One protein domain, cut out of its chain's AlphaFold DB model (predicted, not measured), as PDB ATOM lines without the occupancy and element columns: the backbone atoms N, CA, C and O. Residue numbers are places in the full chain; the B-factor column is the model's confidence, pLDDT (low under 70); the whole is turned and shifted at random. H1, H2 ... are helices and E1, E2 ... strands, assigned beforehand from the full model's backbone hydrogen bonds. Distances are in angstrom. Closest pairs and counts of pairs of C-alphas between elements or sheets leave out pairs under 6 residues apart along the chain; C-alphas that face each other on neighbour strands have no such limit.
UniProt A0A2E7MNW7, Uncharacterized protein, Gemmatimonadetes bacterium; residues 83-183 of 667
ATOM      1  N   ILE A  83     108.521 147.073 139.446       88.25
ATOM      2  CA  ILE A  83     108.559 148.097 138.416       88.25
ATOM      3  C   ILE A  83     107.123 148.449 138.036       88.25
ATOM      4  O   ILE A  83     106.307 147.558 137.811       88.25
ATOM      5  N   ALA A  84     106.803 149.733 137.930       91.94
ATOM      6  CA  ALA A  84     105.622 150.175 137.199       91.94
ATOM      7  C   ALA A  84     106.039 150.646 135.806       91.94
ATOM      8  O   ALA A  84     106.888 151.525 135.676       91.94
ATOM      9  N   ARG A  85     105.441 150.046 134.776       94.69
ATOM     10  CA  ARG A  85     105.629 150.362 133.360       94.69
ATOM     11  C   ARG A  85     104.442 151.183 132.868       94.69
ATOM     12  O   ARG A  85     103.332 150.659 132.812       94.69
ATOM     13  N   GLY A  86     104.687 152.435 132.496       95.94
ATOM     14  CA  GLY A  86     103.712 153.364 131.931       95.94
ATOM     15  C   GLY A  86     103.897 153.513 130.424       95.94
ATOM     16  O   GLY A  86     104.857 154.143 129.980       95.94
ATOM     17  N   VAL A  87     102.974 152.962 129.638       94.62
ATOM     18  CA  VAL A  87     102.979 153.062 128.169       94.62
ATOM     19  C   VAL A  87     101.992 154.139 127.735       94.62
ATOM     20  O   VAL A  87     100.843 154.123 128.168       94.62
ATOM     21  N   LEU A  88     102.421 155.074 126.887       91.62
ATOM     22  CA  LEU A  88     101.542 156.123 126.373       91.62
ATOM     23  C   LEU A  88     100.494 155.533 125.417       91.62
ATOM     24  O   LEU A  88     100.831 154.937 124.396       91.62
ATOM     25  N   ASP A  89      99.220 155.736 125.727       89.19
ATOM     26  CA  ASP A  89      98.120 155.449 124.818       89.19
ATOM     27  C   ASP A  89      97.940 156.630 123.858       89.19
ATOM     28  O   ASP A  89      97.509 157.720 124.237       89.19
ATOM     29  N   ALA A  90      98.260 156.408 122.583       85.25
ATOM     30  CA  ALA A  90      98.180 157.431 121.544       85.25
ATOM     31  C   ALA A  90      96.751 157.949 121.284       85.25
ATOM     32  O   ALA A  90      96.596 159.042 120.738       85.25
ATOM     33  N   ALA A  91      95.708 157.190 121.639       85.00
ATOM     34  CA  ALA A  91      94.321 157.600 121.433       85.00
ATOM     35  C   ALA A  91      93.828 158.549 122.532       85.00
ATOM     36  O   ALA A  91      93.044 159.458 122.256       85.00
ATOM     37  N   THR A  92      94.271 158.330 123.769       86.06
ATOM     38  CA  THR A  92      93.809 159.087 124.941       86.06
ATOM     39  C   THR A  92      94.821 160.127 125.417       86.06
ATOM     40  O   THR A  92      94.442 161.073 126.103       86.06
ATOM     41  N   GLY A  93      96.096 159.977 125.050       83.00
ATOM     42  CA  GLY A  93      97.208 160.776 125.564       83.00
ATOM     43  C   GLY A  93      97.576 160.455 127.018       83.00
ATOM     44  O   GLY A  93      98.469 161.098 127.565       83.00
ATOM     45  N   ALA A  94      96.906 159.482 127.644       85.56
ATOM     46  CA  ALA A  94      97.187 159.023 129.000       85.56
ATOM     47  C   ALA A  94      98.193 157.864 128.986       85.56
ATOM     48  O   ALA A  94      98.347 157.174 127.978       85.56
ATOM     49  N   ARG A  95      98.874 157.617 130.110       91.62
ATOM     50  CA  ARG A  95      99.717 156.424 130.259       91.62
ATOM     51  C   ARG A  95      98.922 155.286 130.888       91.62
ATOM     52  O   ARG A  95      98.275 155.466 131.915       91.62
ATOM     53  N   VAL A  96      99.011 154.103 130.294       93.25
ATOM     54  CA  VAL A  96      98.502 152.857 130.870       93.25
ATOM     55  C   VAL A  96      99.615 152.229 131.696       93.25
ATOM     56  O   VAL A  96     100.681 151.907 131.166       93.25
ATOM     57  N   TRP A  97      99.363 152.068 132.992       93.25
ATOM     58  CA  TRP A  97     100.332 151.531 133.938       93.25
ATOM     59  C   TRP A  97     100.126 150.039 134.179       93.25
ATOM     60  O   TRP A  97      99.011 149.556 134.370       93.25
ATOM     61  N   THR A  98     101.233 149.305 134.181       90.69
ATOM     62  CA  THR A  98     101.292 147.867 134.458       90.69
ATOM     63  C   THR A  98     102.394 147.591 135.465       90.69
ATOM     64  O   THR A  98     103.459 148.202 135.406       90.69
ATOM     65  N   ARG A  99     102.142 146.683 136.407       85.56
ATOM     66  CA  ARG A  99     103.114 146.315 137.438       85.56
ATOM     67  C   ARG A  99     103.873 145.061 137.021       85.56
ATOM     68  O   ARG A  99     103.254 144.089 136.599       85.56
ATOM     69  N   LEU A 100     105.193 145.092 137.155       84.69
ATOM     70  CA  LEU A 100     106.105 143.993 136.857       84.69
ATOM     71  C   LEU A 100     106.888 143.642 138.125       84.69
ATOM     72  O   LEU A 100     107.383 144.527 138.825       84.69
ATOM     73  N   GLU A 101     107.010 142.353 138.417       70.75
ATOM     74  CA  GLU A 101     107.736 141.835 139.576       70.75
ATOM     75  C   GLU A 101     108.895 140.969 139.082       70.75
ATOM     76  O   GLU A 101     108.696 140.057 138.284       70.75
ATOM     77  N   SER A 102     110.117 141.242 139.536       56.81
ATOM     78  CA  SER A 102     111.316 140.523 139.064       56.81
ATOM     79  C   SER A 102     111.379 139.034 139.434       56.81
ATOM     80  O   SER A 102     112.196 138.313 138.872       56.81
ATOM     81  N   GLY A 103     110.534 138.570 140.362       54.31
ATOM     82  CA  GLY A 103     110.386 137.145 140.665       54.31
ATOM     83  C   GLY A 103     109.644 136.362 139.571       54.31
ATOM     84  O   GLY A 103     109.597 135.136 139.633       54.31
ATOM     85  N   GLY A 104     109.056 137.055 138.585       57.59
ATOM     86  CA  GLY A 104     108.417 136.477 137.403       57.59
ATOM     87  C   GLY A 104     109.268 136.591 136.133       57.59
ATOM     88  O   GLY A 104     110.336 137.201 136.119       57.59
ATOM     89  N   GLU A 105     108.783 136.009 135.034       61.81
ATOM     90  CA  GLU A 105     109.416 136.132 133.716       61.81
ATOM     91  C   GLU A 105     109.269 137.582 133.217       61.81
ATOM     92  O   GLU A 105     108.196 138.002 132.778       61.81
ATOM     93  N   MET A 106     110.332 138.381 133.357       76.56
ATOM     94  CA  MET A 106     110.344 139.774 132.903       76.56
ATOM     95  C   MET A 106     110.202 139.809 131.372       76.56
ATOM     96  O   MET A 106     110.963 139.117 130.687       76.56
ATOM     97  N   PRO A 107     109.267 140.597 130.804       83.81
ATOM     98  CA  PRO A 107     109.123 140.691 129.358       83.81
ATOM     99  C   PRO A 107     110.439 141.113 128.691       83.81
ATOM    100  O   PRO A 107     111.123 142.016 129.169       83.81
ATOM    101  N   ALA A 108     110.795 140.465 127.580       83.31
ATOM    102  CA  ALA A 108     112.079 140.679 126.905       83.31
ATOM    103  C   ALA A 108     112.270 142.108 126.354       83.31
ATOM    104  O   ALA A 108     113.388 142.497 126.031       83.31
ATOM    105  N   ASP A 109     111.187 142.877 126.221       86.56
ATOM    106  CA  ASP A 109     111.190 144.284 125.817       86.56
ATOM    107  C   ASP A 109     111.473 145.255 126.976       86.56
ATOM    108  O   ASP A 109     111.580 146.459 126.744       86.56
ATOM    109  N   VAL A 110     111.601 144.765 128.213       88.44
ATOM    110  CA  VAL A 110     111.914 145.595 129.382       88.44
ATOM    111  C   VAL A 110     113.435 145.804 129.486       88.44
ATOM    112  O   VAL A 110     114.167 144.828 129.670       88.44
ATOM    113  N   PRO A 111     113.929 147.057 129.424       91.50
ATOM    114  CA  PRO A 111     115.355 147.389 129.512       91.50
ATOM    115  C   PRO A 111     115.852 147.319 130.967       91.50
ATOM    116  O   PRO A 111     116.022 148.329 131.649       91.50
ATOM    117  N   LEU A 112     115.983 146.097 131.495       87.81
ATOM    118  CA  LEU A 112     116.200 145.862 132.925       87.81
ATOM    119  C   LEU A 112     117.531 146.432 133.437       87.81
ATOM    120  O   LEU A 112     117.559 146.985 134.535       87.81
ATOM    121  N   ASP A 113     118.608 146.333 132.656       89.00
ATOM    122  CA  ASP A 113     119.932 146.823 133.054       89.00
ATOM    123  C   ASP A 113     119.932 148.350 133.237       89.00
ATOM    124  O   ASP A 113     120.454 148.867 134.227       89.00
ATOM    125  N   GLU A 114     119.284 149.084 132.331       92.94
ATOM    126  CA  GLU A 114     119.155 150.538 132.410       92.94
ATOM    127  C   GLU A 114     118.242 150.976 133.559       92.94
ATOM    128  O   GLU A 114     118.543 151.946 134.262       92.94
ATOM    129  N   ILE A 115     117.150 150.243 133.799       91.62
ATOM    130  CA  ILE A 115     116.256 150.493 134.936       91.62
ATOM    131  C   ILE A 115     117.008 150.277 136.259       91.62
ATOM    132  O   ILE A 115     116.880 151.087 137.181       91.62
ATOM    133  N   LEU A 116     117.814 149.216 136.363       88.25
ATOM    134  CA  LEU A 116     118.636 148.934 137.543       88.25
ATOM    135  C   LEU A 116     119.712 150.001 137.761       88.25
ATOM    136  O   LEU A 116     119.927 150.408 138.904       88.25
ATOM    137  N   ALA A 117     120.343 150.498 136.696       90.75
ATOM    138  CA  ALA A 117     121.283 151.611 136.787       90.75
ATOM    139  C   ALA A 117     120.595 152.878 137.326       90.75
ATOM    140  O   ALA A 117     121.057 153.464 138.305       90.75
ATOM    141  N   ALA A 118     119.431 153.243 136.775       91.81
ATOM    142  CA  ALA A 118     118.652 154.384 137.256       91.81
ATOM    143  C   ALA A 118     118.219 154.225 138.726       91.81
ATOM    144  O   ALA A 118     118.241 155.191 139.489       91.81
ATOM    145  N   HIS A 119     117.857 153.007 139.145       90.62
ATOM    146  CA  HIS A 119     117.532 152.691 140.537       90.62
ATOM    147  C   HIS A 119     118.726 152.897 141.476       90.62
ATOM    148  O   HIS A 119     118.595 153.565 142.502       90.62
ATOM    149  N   GLN A 120     119.898 152.366 141.113       88.38
ATOM    150  CA  GLN A 120     121.134 152.522 141.889       88.38
ATOM    151  C   GLN A 120     121.545 153.993 142.024       88.38
ATOM    152  O   GLN A 120     121.997 154.415 143.090       88.38
ATOM    153  N   GLU A 121     121.336 154.784 140.973       92.31
ATOM    154  CA  GLU A 121     121.609 156.222 140.951       92.31
ATOM    155  C   GLU A 121     120.514 157.067 141.625       92.31
ATOM    156  O   GLU A 121     120.710 158.265 141.841       92.31
ATOM    157  N   LYS A 122     119.376 156.459 141.996       90.50
ATOM    158  CA  LYS A 122     118.166 157.143 142.494       90.50
ATOM    159  C   LYS A 122     117.725 158.274 141.564       90.50
ATOM    160  O   LYS A 122     117.407 159.385 142.000       90.50
ATOM    161  N   THR A 123     117.740 157.996 140.262       94.44
ATOM    162  CA  THR A 123     117.459 158.982 139.220       94.44
ATOM    163  C   THR A 123     116.043 159.521 139.362       94.44
ATOM    164  O   THR A 123     115.065 158.817 139.139       94.44
ATOM    165  N   ASN A 124     115.921 160.800 139.713       94.69
ATOM    166  CA  ASN A 124     114.638 161.487 139.876       94.69
ATOM    167  C   ASN A 124     114.388 162.560 138.808       94.69
ATOM    168  O   ASN A 124     113.394 163.277 138.870       94.69
ATOM    169  N   ARG A 125     115.294 162.707 137.840       96.31
ATOM    170  CA  ARG A 125     115.188 163.641 136.716       96.31
ATOM    171  C   ARG A 125     115.605 162.917 135.453       96.31
ATOM    172  O   ARG A 125     116.713 162.395 135.404       96.31
ATOM    173  N   PHE A 126     114.743 162.915 134.444       96.25
ATOM    174  CA  PHE A 126     114.998 162.198 133.203       96.25
ATOM    175  C   PHE A 126     114.497 163.007 132.007       96.25
ATOM    176  O   PHE A 126     113.369 163.498 132.015       96.25
ATOM    177  N   THR A 127     115.341 163.173 130.992       96.56
ATOM    178  CA  THR A 127     114.945 163.797 129.725       96.56
ATOM    179  C   THR A 127     114.471 162.706 128.781       96.56
ATOM    180  O   THR A 127     115.238 161.798 128.468       96.56
ATOM    181  N   ASP A 128     113.216 162.786 128.351       94.44
ATOM    182  CA  ASP A 128     112.622 161.821 127.435       94.44
ATOM    183  C   ASP A 128     113.359 161.873 126.082       94.44
ATOM    184  O   ASP A 128     113.491 162.945 125.480       94.44
ATOM    185  N   PRO A 129     113.906 160.739 125.614       93.81
ATOM    186  CA  PRO A 129     114.699 160.688 124.391       93.81
ATOM    187  C   PRO A 129     113.868 160.893 123.116       93.81
ATOM    188  O   PRO A 129     114.448 161.132 122.055       93.81
ATOM    189  N   THR A 130     112.539 160.793 123.189       93.38
ATOM    190  CA  THR A 130     111.651 160.915 122.026       93.38
ATOM    191  C   THR A 130     111.319 162.366 121.680       93.38
ATOM    192  O   THR A 130     111.221 162.701 120.498       93.38
ATOM    193  N   ASP A 131     111.192 163.237 122.682       90.81
ATOM    194  CA  ASP A 131     110.752 164.629 122.516       90.81
ATOM    195  C   ASP A 131     111.680 165.668 123.185       90.81
ATOM    196  O   ASP A 131     111.541 166.870 122.944       90.81
ATOM    197  N   GLY A 132     112.664 165.231 123.978       94.06
ATOM    198  CA  GLY A 132     113.589 166.095 124.716       94.06
ATOM    199  C   GLY A 132     112.982 166.754 125.960       94.06
ATOM    200  O   GLY A 132     113.617 167.629 126.556       94.06
ATOM    201  N   GLN A 133     111.772 166.370 126.368       95.56
ATOM    202  CA  GLN A 133     111.083 166.921 127.528       95.56
ATOM    203  C   GLN A 133     111.709 166.402 128.829       95.56
ATOM    204  O   GLN A 133     111.932 165.210 129.014       95.56
ATOM    205  N   LEU A 134     111.979 167.306 129.773       96.75
ATOM    206  CA  LEU A 134     112.418 166.936 131.120       96.75
ATOM    207  C   LEU A 134     111.216 166.547 131.986       96.75
ATOM    208  O   LEU A 134     110.292 167.349 132.150       96.75
ATOM    209  N   TYR A 135     111.303 165.372 132.600       96.81
ATOM    210  CA  TYR A 135     110.397 164.868 133.624       96.81
ATOM    211  C   TYR A 135     111.133 164.732 134.957       96.81
ATOM    212  O   TYR A 135     112.339 164.466 135.007       96.81
ATOM    213  N   VAL A 136     110.407 164.934 136.050       96.44
ATOM    214  CA  VAL A 136     110.928 164.867 137.414       96.44
ATOM    215  C   VAL A 136     110.014 163.988 138.253       96.44
ATOM    216  O   VAL A 136     108.810 164.219 138.283       96.44
ATOM    217  N   LEU A 137     110.594 163.015 138.949       95.44
ATOM    218  CA  LEU A 137     109.940 162.284 140.027       95.44
ATOM    219  C   LEU A 137     109.992 163.148 141.294       95.44
ATOM    220  O   LEU A 137     111.071 163.421 141.831       95.44
ATOM    221  N   ALA A 138     108.838 163.641 141.721       91.69
ATOM    222  CA  ALA A 138     108.695 164.513 142.873       91.69
ATOM    223  C   ALA A 138     108.744 163.731 144.197       91.69
ATOM    224  O   ALA A 138     108.668 162.505 144.239       91.69
ATOM    225  N   VAL A 139     108.910 164.463 145.304       85.88
ATOM    226  CA  VAL A 139     109.012 163.880 146.656       85.88
ATOM    227  C   VAL A 139     107.699 163.224 147.094       85.88
ATOM    228  O   VAL A 139     107.734 162.239 147.823       85.88
ATOM    229  N   ASP A 140     106.565 163.743 146.620       83.88
ATOM    230  CA  ASP A 140     105.226 163.167 146.807       83.88
ATOM    231  C   ASP A 140     104.956 161.960 145.890       83.88
ATOM    232  O   ASP A 140     103.852 161.432 145.884       83.88
ATOM    233  N   GLY A 141     105.959 161.526 145.117       88.56
ATOM    234  CA  GLY A 141     105.908 160.390 144.204       88.56
ATOM    235  C   GLY A 141     105.262 160.673 142.850       88.56
ATOM    236  O   GLY A 141     105.343 159.811 141.980       88.56
ATOM    237  N   SER A 142     104.701 161.865 142.628       93.38
ATOM    238  CA  SER A 142     104.171 162.255 141.319       93.38
ATOM    239  C   SER A 142     105.283 162.422 140.275       93.38
ATOM    240  O   SER A 142     106.425 162.780 140.582       93.38
ATOM    241  N   ILE A 143     104.960 162.193 139.003       95.19
ATOM    242  CA  ILE A 143     105.817 162.566 137.876       95.19
ATOM    243  C   ILE A 143     105.345 163.911 137.345       95.19
ATOM    244  O   ILE A 143     104.178 164.064 136.982       95.19
ATOM    245  N   VAL A 144     106.256 164.875 137.234       95.88
ATOM    246  CA  VAL A 144     105.940 166.232 136.784       95.88
ATOM    247  C   VAL A 144     106.853 166.705 135.659       95.88
ATOM    248  O   VAL A 144     108.045 166.401 135.618       95.88
ATOM    249  N   ILE A 145     106.307 167.535 134.776       95.38
ATOM    250  CA  ILE A 145     107.074 168.434 133.916       95.38
ATOM    251  C   ILE A 145     107.295 169.747 134.685       95.38
ATOM    252  O   ILE A 145     106.324 170.384 135.116       95.38
ATOM    253  N   PRO A 146     108.549 170.200 134.869       90.56
ATOM    254  CA  PRO A 146     108.822 171.466 135.534       90.56
ATOM    255  C   PRO A 146     108.131 172.666 134.852       90.56
ATOM    256  O   PRO A 146     108.093 172.732 133.624       90.56
ATOM    257  N   PRO A 147     107.631 173.649 135.628       85.44
ATOM    258  CA  PRO A 147     107.805 173.762 137.073       85.44
ATOM    259  C   PRO A 147     106.831 172.923 137.913       85.44
ATOM    260  O   PRO A 147     107.138 172.729 139.086       85.44
ATOM    261  N   ARG A 148     105.682 172.460 137.380       84.38
ATOM    262  CA  ARG A 148     104.677 171.708 138.172       84.38
ATOM    263  C   ARG A 148     103.519 171.059 137.388       84.38
ATOM    264  O   ARG A 148     102.455 170.840 137.956       84.38
ATOM    265  N   THR A 149     103.673 170.778 136.097       93.75
ATOM    266  CA  THR A 149     102.619 170.082 135.341       93.75
ATOM    267  C   THR A 149     102.656 168.600 135.696       93.75
ATOM    268  O   THR A 149     103.612 167.927 135.322       93.75
ATOM    269  N   VAL A 150     101.652 168.096 136.415       92.44
ATOM    270  CA  VAL A 150     101.554 166.670 136.763       92.44
ATOM    271  C   VAL A 150     101.274 165.840 135.514       92.44
ATOM    272  O   VAL A 150     100.448 166.200 134.678       92.44
ATOM    273  N   VAL A 151     102.009 164.741 135.394       92.06
ATOM    274  CA  VAL A 151     101.991 163.800 134.276       92.06
ATOM    275  C   VAL A 151     101.467 162.433 134.708       92.06
ATOM    276  O   VAL A 151     100.829 161.758 133.903       92.06
ATOM    277  N   ALA A 152     101.778 162.016 135.936       92.75
ATOM    278  CA  ALA A 152     101.212 160.830 136.563       92.75
ATOM    279  C   ALA A 152     101.256 160.967 138.091       92.75
ATOM    280  O   ALA A 152     102.289 161.363 138.633       92.75
ATOM    281  N   GLU A 153     100.173 160.610 138.767       90.94
ATOM    282  CA  GLU A 153     100.079 160.536 140.231       90.94
ATOM    283  C   GLU A 153     100.390 159.121 140.753       90.94
ATOM    284  O   GLU A 153     100.262 158.136 140.016       90.94
ATOM    285  N   ILE A 154     100.699 158.987 142.055       85.75
ATOM    286  CA  ILE A 154     100.880 157.672 142.715       85.75
ATOM    287  C   ILE A 154      99.689 156.749 142.458       85.75
ATOM    288  O   ILE A 154      99.876 155.559 142.201       85.75
ATOM    289  N   ALA A 155      98.470 157.290 142.498       80.25
ATOM    290  CA  ALA A 155      97.245 156.530 142.269       80.25
ATOM    291  C   ALA A 155      97.174 155.902 140.863       80.25
ATOM    292  O   ALA A 155      96.503 154.886 140.686       80.25
ATOM    293  N   GLU A 156      97.868 156.477 139.875       88.44
ATOM    294  CA  GLU A 156      97.901 155.965 138.504       88.44
ATOM    295  C   GLU A 156      98.944 154.860 138.335       88.44
ATOM    296  O   GLU A 156      98.647 153.825 137.740       88.44
ATOM    297  N   HIS A 157     100.158 155.050 138.865       89.31
ATOM    298  CA  HIS A 157     101.257 154.096 138.672       89.31
ATOM    299  C   HIS A 157     101.386 153.034 139.774       89.31
ATOM    300  O   HIS A 157     102.057 152.021 139.577       89.31
ATOM    301  N   GLY A 158     100.766 153.238 140.939       84.88
ATOM    302  CA  GLY A 158     100.668 152.250 142.019       84.88
ATOM    303  C   GLY A 158     101.977 151.948 142.762       84.88
ATOM    304  O   GLY A 158     102.074 150.922 143.436       84.88
ATOM    305  N   ILE A 159     102.993 152.811 142.651       85.69
ATOM    306  CA  ILE A 159     104.266 152.680 143.387       85.69
ATOM    307  C   ILE A 159     104.271 153.710 144.510       85.69
ATOM    308  O   ILE A 159     104.497 154.887 144.262       85.69
ATOM    309  N   LEU A 160     104.022 153.257 145.739       82.19
ATOM    310  CA  LEU A 160     103.876 154.130 146.908       82.19
ATOM    311  C   LEU A 160     105.181 154.848 147.295       82.19
ATOM    312  O   LEU A 160     105.154 155.990 147.737       82.19
ATOM    313  N   PHE A 161     106.324 154.190 147.093       86.19
ATOM    314  CA  PHE A 161     107.648 154.745 147.381       86.19
ATOM    315  C   PHE A 161     108.537 154.647 146.147       86.19
ATOM    316  O   PHE A 161     109.345 153.727 146.057       86.19
ATOM    317  N   PRO A 162     108.380 155.523 145.147       90.38
ATOM    318  CA  PRO A 162     109.185 155.423 143.943       90.38
ATOM    319  C   PRO A 162     110.642 155.826 144.243       90.38
ATOM    320  O   PRO A 162     110.910 156.888 144.802       90.38
ATOM    321  N   ALA A 163     111.591 154.955 143.895       90.44
ATOM    322  CA  ALA A 163     113.028 155.151 144.092       90.44
ATOM    323  C   ALA A 163     113.687 155.891 142.922       90.44
ATOM    324  O   ALA A 163     114.579 156.712 143.131       90.44
ATOM    325  N   ALA A 164     113.270 155.571 141.694       93.81
ATOM    326  CA  ALA A 164     113.832 156.139 140.476       93.81
ATOM    327  C   ALA A 164     112.844 156.099 139.307       93.81
ATOM    328  O   ALA A 164     111.977 155.224 139.253       93.81
ATOM    329  N   LEU A 165     113.047 157.021 138.365       96.00
ATOM    330  CA  LEU A 165     112.392 157.129 137.067       96.00
ATOM    331  C   LEU A 165     113.406 156.861 135.948       96.00
ATOM    332  O   LEU A 165     114.471 157.477 135.901       96.00
ATOM    333  N   PHE A 166     113.025 155.999 135.010       96.25
ATOM    334  CA  PHE A 166     113.711 155.770 133.742       96.25
ATOM    335  C   PHE A 166     112.719 155.922 132.582       96.25
ATOM    336  O   PHE A 166     111.573 155.482 132.688       96.25
ATOM    337  N   ILE A 167     113.147 156.539 131.478       96.62
ATOM    338  CA  ILE A 167     112.344 156.658 130.253       96.62
ATOM    339  C   ILE A 167     113.105 155.977 129.118       96.62
ATOM    340  O   ILE A 167     114.221 156.375 128.780       96.62
ATOM    341  N   ALA A 168     112.507 154.934 128.545       95.62
ATOM    342  CA  ALA A 168     113.104 154.175 127.455       95.62
ATOM    343  C   ALA A 168     113.112 154.964 126.139       95.62
ATOM    344  O   ALA A 168     112.436 155.978 125.978       95.62
ATOM    345  N   THR A 169     113.866 154.466 125.159       94.62
ATOM    346  CA  THR A 169     114.024 155.102 123.839       94.62
ATOM    347  C   THR A 169     112.727 155.234 123.044       94.62
ATOM    348  O   THR A 169     112.682 156.005 122.091       94.62
ATOM    349  N   ASP A 170     111.696 154.471 123.400       93.06
ATOM    350  CA  ASP A 170     110.361 154.520 122.803       93.06
ATOM    351  C   ASP A 170     109.375 155.417 123.579       93.06
ATOM    352  O   ASP A 170     108.205 155.496 123.208       93.06
ATOM    353  N   GLY A 171     109.830 156.090 124.642       92.88
ATOM    354  CA  GLY A 171     109.002 156.941 125.501       92.88
ATOM    355  C   GLY A 171     108.250 156.181 126.602       92.88
ATOM    356  O   GLY A 171     107.420 156.775 127.295       92.88
ATOM    357  N   THR A 172     108.508 154.881 126.797       95.88
ATOM    358  CA  THR A 172     107.918 154.098 127.897       95.88
ATOM    359  C   THR A 172     108.537 154.482 129.240       95.88
ATOM    360  O   THR A 172     109.758 154.559 129.377       95.88
ATOM    361  N   PHE A 173     107.693 154.694 130.251       96.38
ATOM    362  CA  PHE A 173     108.109 155.113 131.591       96.38
ATOM    363  C   PHE A 173     108.273 153.903 132.500       96.38
ATOM    364  O   PHE A 173     107.423 153.015 132.509       96.38
ATOM    365  N   TYR A 174     109.325 153.906 133.309       95.12
ATOM    366  CA  TYR A 174     109.599 152.878 134.302       95.12
ATOM    367  C   TYR A 174     109.880 153.525 135.657       95.12
ATOM    368  O   TYR A 174     110.780 154.355 135.785       95.12
ATOM    369  N   LEU A 175     109.112 153.131 136.670       94.44
ATOM    370  CA  LEU A 175     109.320 153.510 138.067       94.44
ATOM    371  C   LEU A 175     109.716 152.286 138.878       94.44
ATOM    372  O   LEU A 175     109.106 151.234 138.719       94.44
ATOM    373  N   THR A 176     110.684 152.428 139.778       90.81
ATOM    374  CA  THR A 176     111.107 151.348 140.690       90.81
ATOM    375  C   THR A 176     110.664 151.625 142.122       90.81
ATOM    376  O   THR A 176     110.572 152.786 142.512       90.81
ATOM    377  N   LEU A 177     110.395 150.588 142.915       86.38
ATOM    378  CA  LEU A 177     110.049 150.711 144.339       86.38
ATOM    379  C   LEU A 177     111.303 150.876 145.223       86.38
ATOM    380  O   LEU A 177     112.284 150.156 145.057       86.38
ATOM    381  N   ASP A 178     111.262 151.789 146.194       83.94
ATOM    382  CA  ASP A 178     112.234 151.923 147.287       83.94
ATOM    383  C   ASP A 178     111.887 150.922 148.393       83.94
ATOM    384  O   ASP A 178     111.029 151.170 149.243       83.94
ATOM    385  N   TYR A 179     112.549 149.768 148.374       75.00
ATOM    386  CA  TYR A 179     112.273 148.674 149.307       75.00
ATOM    387  C   TYR A 179     112.504 149.022 150.763       75.00
ATOM    388  O   TYR A 179     111.686 148.664 151.607       75.00
ATOM    389  N   ALA A 180     113.572 149.770 151.041       74.50
ATOM    390  CA  ALA A 180     113.907 150.166 152.401       74.50
ATOM    391  C   ALA A 180     112.774 150.988 153.033       74.50
ATOM    392  O   ALA A 180     112.528 150.894 154.237       74.50
ATOM    393  N   LYS A 181     112.054 151.767 152.215       77.06
ATOM    394  CA  LYS A 181     110.866 152.507 152.649       77.06
ATOM    395  C   LYS A 181     109.611 151.640 152.673       77.06
ATOM    396  O   LYS A 181     108.870 151.711 153.649       77.06
ATOM    397  N   ALA A 182     109.395 150.827 151.639       73.69
ATOM    398  CA  ALA A 182     108.155 150.086 151.448       73.69
ATOM    399  C   ALA A 182     107.936 148.961 152.463       73.69
ATOM    400  O   ALA A 182     106.806 148.784 152.894       73.69
ATOM    401  N   ASN A 183     108.971 148.202 152.846       79.19
ATOM    402  CA  ASN A 183     108.906 146.991 153.692       79.19
ATOM    403  C   ASN A 183     107.955 145.862 153.229       79.19
ATOM    404  O   ASN A 183     108.075 144.730 153.690       79.19
TER     405      ASN A 183
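What this domain is: This is residues 83 to 183 of the 667 residues of an uncharacterized protein of Gemmatimonadetes bacterium (UniProt A0A2E7MNW7). Look first for a small sandwich of two antiparallel sheets of four strands, in the orders E2 E1 E8 E7 and E3 E4 E5 E6, partly face to face and close together where E7 meets E3 and E4. Helix H1 packs on the first sheet over E7 and E8, on the face turned away from the second sheet; the short H2 packs on E1 and E2, and residues 103 to 109 stick out. The printed part has 101 residues, with three named helices and eight named strands in the order E1 E2 H1 E3 E4 E5 E6 H2 E7 E8 H3, class mixed. It is compact, with a radius of gyration of the C-alphas of 12.6 A and spans of 33 by 29 by 23 A.

How they stand to each other: Start at E1, residues 83 to 88, which forms a hairpin with E2, residues 95 to 101; N 85 and O 98 are 2.8 A apart, within hydrogen-bond range. E1 is also antiparallel to E8, residues 173 to 177, with N 84 and O 175 at 2.9 A. E8 forms a hairpin with E7, residues 162 to 167, with N 174 and O 166 at 2.8 A, in a twisted sheet. H1, residues 112 to 121, is on this sheet as a second layer on one face, at a height over the sheet of 8.5 A; it runs slantwise to the strands, at 52 degrees to E7 on the local plane, and the closest C-alphas, of His 119 and Ala 164, are 5.1 A apart. Next read the meander of E3, residues 125 to 127, E4, residues 134 to 137, E5, residues 143 to 145, and E6, residues 149 to 152, each the antiparallel neighbour of the one before; look at N 126 and O 135, 2.9 A, N 136 and O 144, 2.8 A, and N 145 and O 149, 2.8 A. The two sheets' best planes stand 18 degrees apart; the closest C-alphas of E3 and E7, Phe 126 and Phe 166, are 6.6 A apart. H2, residues 154 to 157, and H3, residues 179 to 182, each only graze the first sheet. In H1 every O i to N i+4 pair is within hydrogen-bond range; H2 and H3 are too short for such a pair.

Where its parts are: Find C-alpha 83 at (108.559, 148.097, 138.416); from there E1 runs 16.1 A. E2 spans 19.1 A, and H1 runs 14.2 A from C-alpha 112 at (116.200, 145.862, 132.925). E7 spans 14.1 A and E8 13.6 A; H3 ends at C-alpha 182, (108.155, 150.086, 151.448).

The domain as a whole: The C-alphas farthest apart, of Glu 105 and Pro 147, are 37.8 A apart. The printed part has no cut and no long link. Mean pLDDT of the printed part is 88.5; residues 102 to 105 are under 70.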